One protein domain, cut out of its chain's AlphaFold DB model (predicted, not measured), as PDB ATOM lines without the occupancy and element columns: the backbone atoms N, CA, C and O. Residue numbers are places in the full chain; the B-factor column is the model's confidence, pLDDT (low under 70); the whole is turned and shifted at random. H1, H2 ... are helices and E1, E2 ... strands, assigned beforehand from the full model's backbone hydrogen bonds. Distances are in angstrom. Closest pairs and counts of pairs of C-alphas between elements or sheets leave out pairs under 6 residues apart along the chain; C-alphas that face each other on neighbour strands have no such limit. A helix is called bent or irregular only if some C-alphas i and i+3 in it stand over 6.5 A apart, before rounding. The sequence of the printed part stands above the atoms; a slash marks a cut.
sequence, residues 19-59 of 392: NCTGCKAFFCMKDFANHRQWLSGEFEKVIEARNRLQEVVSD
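Overview. This is residues 19 to 59 of the 392 residues of the protein "Hypothetical protein" of Adineta steineri (UniProt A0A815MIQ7). One long, straight helix, H1, makes the longest axis, and at its first end a small hooked loop, residues 19 to 27, folds back on itself and makes a corner with it. The far part of H1, residues 37 to 58, sticks out with nothing beside it. The printed part has 41 residues, with one named strand, E1, then one named helix, H1; the class is mostly helix. The whole is extended, a rod spanning 46 by 17 by 6 A, with a radius of gyration of the C-alphas of 14.8 A.

Along the chain. E1 is residues 25 to 27, beginning at C-alpha 25 (15.999, 23.147, 14.142). H1 is residues 29 to 58, 42.3 A long, from C-alpha 29 (23.207, 16.945, 22.708) to C-alpha 58 (-16.254, 17.230, 37.941).

Arrangement. Residues 19 to 20 pair antiparallel with residues 25 to 26 of E1, which pairs with no named strand. Residues 21 to 26 stand free. A tight link of one residue joins E1 to H1; the two meet only through their link. In H1 every O i to N i+4 pair is within hydrogen-bond range, and H1 is not bent.

Size, cuts and confidence. The C-alphas of Cys 28 and Asp 59, the two farthest apart, are 46.2 A apart. The printed part has no cut. Its mean pLDDT is 85.9, and no printed residue is under 70.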
ATOM      1  N   ASN A  19      17.862  16.601  15.649       84.31
ATOM      2  CA  ASN A  19      16.855  17.427  14.971       84.31
ATOM      3  C   ASN A  19      15.508  17.349  15.708       84.31
ATOM      4  O   ASN A  19      15.017  16.254  15.981       84.31
ATOM      5  N   CYS A  20      14.891  18.497  15.995       84.69
ATOM      6  CA  CYS A  20      13.513  18.562  16.478       84.69
ATOM      7  C   CYS A  20      12.562  18.869  15.314       84.69
ATOM      8  O   CYS A  20      12.564  19.979  14.783       84.69
ATOM      9  N   THR A  21      11.694  17.921  14.950       82.50
ATOM     10  CA  THR A  21      10.733  18.077  13.839       82.50
ATOM     11  C   THR A  21       9.695  19.174  14.080       82.50
ATOM     12  O   THR A  21       9.245  19.801  13.124       82.50
ATOM     13  N   GLY A  22       9.348  19.441  15.344       81.75
ATOM     14  CA  GLY A  22       8.418  20.508  15.726       81.75
ATOM     15  C   GLY A  22       9.012  21.908  15.563       81.75
ATOM     16  O   GLY A  22       8.351  22.801  15.043       81.75
ATOM     17  N   CYS A  23      10.278  22.092  15.946       82.75
ATOM     18  CA  CYS A  23      10.975  23.379  15.827       82.75
ATOM     19  C   CYS A  23      11.702  23.557  14.487       82.75
ATOM     20  O   CYS A  23      12.148  24.659  14.186       82.75
ATOM     21  N   LYS A  24      11.840  22.480  13.698       83.81
ATOM     22  CA  LYS A  24      12.620  22.419  12.450       83.81
ATOM     23  C   LYS A  24      14.057  22.945  12.618       83.81
ATOM     24  O   LYS A  24      14.582  23.616  11.734       83.81
ATOM     25  N   ALA A  25      14.679  22.647  13.759       84.44
ATOM     26  CA  ALA A  25      15.999  23.147  14.142       84.44
ATOM     27  C   ALA A  25      16.912  22.015  14.642       84.44
ATOM     28  O   ALA A  25      16.433  21.006  15.174       84.44
ATOM     29  N   PHE A  26      18.227  22.205  14.484       82.44
ATOM     30  CA  PHE A  26      19.255  21.240  14.876       82.44
ATOM     31  C   PHE A  26      19.961  21.686  16.157       82.44
ATOM     32  O   PHE A  26      20.361  22.836  16.302       82.44
ATOM     33  N   PHE A  27      20.159  20.768  17.091       86.50
ATOM     34  CA  PHE A  27      20.702  21.032  18.417       86.50
ATOM     35  C   PHE A  27      21.895  20.116  18.698       86.50
ATOM     36  O   PHE A  27      21.938  18.976  18.225       86.50
ATOM     37  N   CYS A  28      22.869  20.590  19.477       87.38
ATOM     38  CA  CYS A  28      23.845  19.692  20.086       87.38
ATOM     39  C   CYS A  28      23.170  18.896  21.214       87.38
ATOM     40  O   CYS A  28      22.085  19.255  21.672       87.38
ATOM     41  N   MET A  29      23.805  17.822  21.689       83.44
ATOM     42  CA  MET A  29      23.207  16.945  22.708       83.44
ATOM     43  C   MET A  29      22.810  17.698  23.987       83.44
ATOM     44  O   MET A  29      21.754  17.427  24.558       83.44
ATOM     45  N   LYS A  30      23.623  18.673  24.412       85.00
ATOM     46  CA  LYS A  30      23.381  19.461  25.626       85.00
ATOM     47  C   LYS A  30      22.183  20.403  25.477       85.00
ATOM     48  O   LYS A  30      21.280  20.383  26.309       85.00
ATOM     49  N   ASP A  31      22.142  21.185  24.402       85.19
ATOM     50  CA  ASP A  31      21.044  22.129  24.162       85.19
ATOM     51  C   ASP A  31      19.742  21.412  23.790       85.19
ATOM     52  O   ASP A  31      18.658  21.879  24.135       85.19
ATOM     53  N   PHE A  32      19.832  20.236  23.164       85.44
ATOM     54  CA  PHE A  32      18.678  19.377  22.922       85.44
ATOM     55  C   PHE A  32      18.072  18.854  24.230       85.44
ATOM     56  O   PHE A  32      16.849  18.850  24.375       85.44
ATOM     57  N   ALA A  33      18.903  18.456  25.200       85.50
ATOM     58  CA  ALA A  33      18.438  18.037  26.522       85.50
ATOM     59  C   ALA A  33      17.718  19.183  27.255       85.50
ATOM     60  O   ALA A  33      16.616  18.982  27.764       85.50
ATOM     61  N   ASN A  34      18.273  20.400  27.211       87.44
ATOM     62  CA  ASN A  34      17.635  21.596  27.772       87.44
ATOM     63  C   ASN A  34      16.302  21.920  27.075       87.44
ATOM     64  O   ASN A  34      15.298  22.185  27.735       87.44
ATOM     65  N   HIS A  35      16.262  21.850  25.740       87.06
ATOM     66  CA  HIS A  35      15.041  22.057  24.961       87.06
ATOM     67  C   HIS A  35      13.957  21.031  25.319       87.06
ATOM     68  O   HIS A  35      12.790  21.384  25.499       87.06
ATOM     69  N   ARG A  36      14.340  19.759  25.483       86.94
ATOM     70  CA  ARG A  36      13.420  18.695  25.889       86.94
ATOM     71  C   ARG A  36      12.914  18.885  27.318       86.94
ATOM     72  O   ARG A  36      11.737  18.639  27.566       86.94
ATOM     73  N   GLN A  37      13.769  19.349  28.226       90.56
ATOM     74  CA  GLN A  37      13.388  19.678  29.598       90.56
ATOM     75  C   GLN A  37      12.389  20.843  29.641       90.56
ATOM     76  O   GLN A  37      11.385  20.754  30.344       90.56
ATOM     77  N   TRP A  38      12.600  21.894  28.842       92.06
ATOM     78  CA  TRP A  38      11.642  22.998  28.714       92.06
ATOM     79  C   TRP A  38      10.288  22.529  28.159       92.06
ATOM     80  O   TRP A  38       9.254  22.821  28.754       92.06
ATOM     81  N   LEU A  39      10.285  21.729  27.082       87.75
ATOM     82  CA  LEU A  39       9.055  21.143  26.529       87.75
ATOM     83  C   LEU A  39       8.309  20.280  27.552       87.75
ATOM     84  O   LEU A  39       7.083  20.290  27.582       87.75
ATOM     85  N   SER A  40       9.039  19.547  28.395       89.12
ATOM     86  CA  SER A  40       8.446  18.781  29.492       89.12
ATOM     87  C   SER A  40       7.755  19.693  30.509       89.12
ATOM     88  O   SER A  40       6.667  19.365  30.966       89.12
ATOM     89  N   GLY A  41       8.352  20.845  30.830       91.69
ATOM     90  CA  GLY A  41       7.739  21.845  31.707       91.69
ATOM     91  C   GLY A  41       6.476  22.475  31.112       91.69
ATOM     92  O   GLY A  41       5.479  22.626  31.814       91.69
ATOM     93  N   GLU A  42       6.470  22.798  29.816       91.12
ATOM     94  CA  GLU A  42       5.265  23.303  29.139       91.12
ATOM     95  C   GLU A  42       4.160  22.244  29.054       91.12
ATOM     96  O   GLU A  42       2.981  22.560  29.211       91.12
ATOM     97  N   PHE A  43       4.526  20.976  28.861       85.06
ATOM     98  CA  PHE A  43       3.569  19.876  28.890       85.06
ATOM     99  C   PHE A  43       2.931  19.711  30.276       85.06
ATOM    100  O   PHE A  43       1.717  19.533  30.365       85.06
ATOM    101  N   GLU A  44       3.710  19.869  31.348       91.62
ATOM    102  CA  GLU A  44       3.196  19.837  32.722       91.62
ATOM    103  C   GLU A  44       2.166  20.951  32.974       91.62
ATOM    104  O   GLU A  44       1.117  20.701  33.563       91.62
ATOM    105  N   LYS A  45       2.382  22.159  32.433       91.88
ATOM    106  CA  LYS A  45       1.390  23.251  32.505       91.88
ATOM    107  C   LYS A  45       0.084  22.904  31.790       91.88
ATOM    108  O   LYS A  45      -0.994  23.258  32.266       91.88
ATOM    109  N   VAL A  46       0.155  22.213  30.649       88.00
ATOM    110  CA  VAL A  46      -1.038  21.737  29.927       88.00
ATOM    111  C   VAL A  46      -1.766  20.660  30.735       88.00
ATOM    112  O   VAL A  46      -2.997  20.675  30.797       88.00
ATOM    113  N   ILE A  47      -1.027  19.759  31.391       87.75
ATOM    114  CA  ILE A  47      -1.596  18.765  32.313       87.75
ATOM    115  C   ILE A  47      -2.301  19.469  33.475       87.75
ATOM    116  O   ILE A  47      -3.450  19.148  33.770       87.75
ATOM    117  N   GLU A  48      -1.659  20.458  34.093       91.75
ATOM    118  CA  GLU A  48      -2.231  21.215  35.203       91.75
ATOM    119  C   GLU A  48      -3.503  21.966  34.781       91.75
ATOM    120  O   GLU A  48      -4.527  21.886  35.458       91.75
ATOM    121  N   ALA A  49      -3.484  22.630  33.621       86.56
ATOM    122  CA  ALA A  49      -4.661  23.293  33.064       86.56
ATOM    123  C   ALA A  49      -5.808  22.305  32.803       86.56
ATOM    124  O   ALA A  49      -6.962  22.594  33.130       86.56
ATOM    125  N   ARG A  50      -5.502  21.112  32.269       91.62
ATOM    126  CA  ARG A  50      -6.493  20.044  32.094       91.62
ATOM    127  C   ARG A  50      -7.051  19.581  33.433       91.62
ATOM    128  O   ARG A  50      -8.257  19.385  33.524       91.62
ATOM    129  N   ASN A  51      -6.208  19.401  34.449       88.31
ATOM    130  CA  ASN A  51      -6.631  18.936  35.769       88.31
ATOM    131  C   ASN A  51      -7.550  19.957  36.448       88.31
ATOM    132  O   ASN A  51      -8.598  19.571  36.951       88.31
ATOM    133  N   ARG A  52      -7.230  21.255  36.365       86.81
ATOM    134  CA  ARG A  52      -8.101  22.338  36.852       86.81
ATOM    135  C   ARG A  52      -9.443  22.363  36.120       86.81
ATOM    136  O   ARG A  52     -10.490  22.477  36.746       86.81
ATOM    137  N   LEU A  53      -9.436  22.223  34.791       82.50
ATOM    138  CA  LEU A  53     -10.679  22.139  34.019       82.50
ATOM    139  C   LEU A  53     -11.486  20.894  34.405       82.50
ATOM    140  O   LEU A  53     -12.704  20.963  34.535       82.50
ATOM    141  N   GLN A  54     -10.814  19.763  34.603       82.44
ATOM    142  CA  GLN A  54     -11.450  18.529  35.034       82.44
ATOM    143  C   GLN A  54     -12.045  18.666  36.434       82.44
ATOM    144  O   GLN A  54     -13.132  18.150  36.648       82.44
ATOM    145  N   GLU A  55     -11.391  19.372  37.352       83.81
ATOM    146  CA  GLU A  55     -11.919  19.670  38.683       83.81
ATOM    147  C   GLU A  55     -13.205  20.497  38.587       83.81
ATOM    148  O   GLU A  55     -14.227  20.087  39.126       83.81
ATOM    149  N   VAL A  56     -13.211  21.569  37.786       80.00
ATOM    150  CA  VAL A  56     -14.407  22.405  37.561       80.00
ATOM    151  C   VAL A  56     -15.542  21.627  36.885       80.00
ATOM    152  O   VAL A  56     -16.704  21.793  37.240       80.00
ATOM    153  N   VAL A  57     -15.233  20.771  35.905       76.44
ATOM    154  CA  VAL A  57     -16.238  19.947  35.207       76.44
ATOM    155  C   VAL A  57     -16.742  18.799  36.088       76.44
ATOM    156  O   VAL A  57     -17.892  18.382  35.947       76.44
ATOM    157  N   SER A  58     -15.899  18.290  36.988       76.44
ATOM    158  CA  SER A  58     -16.254  17.230  37.941       76.44
ATOM    159  C   SER A  58     -16.944  17.775  39.189       76.44
ATOM    160  O   SER A  58     -17.556  16.993  39.921       76.44
ATOM    161  N   ASP A  59     -16.872  19.087  39.433       82.94
ATOM    162  CA  ASP A  59     -17.620  19.750  40.491       82.94
ATOM    163  C   ASP A  59     -19.121  19.671  40.186       82.94
ATOM    164  O   ASP A  59     -19.716  20.450  39.432       82.94
TER     165      ASP A  59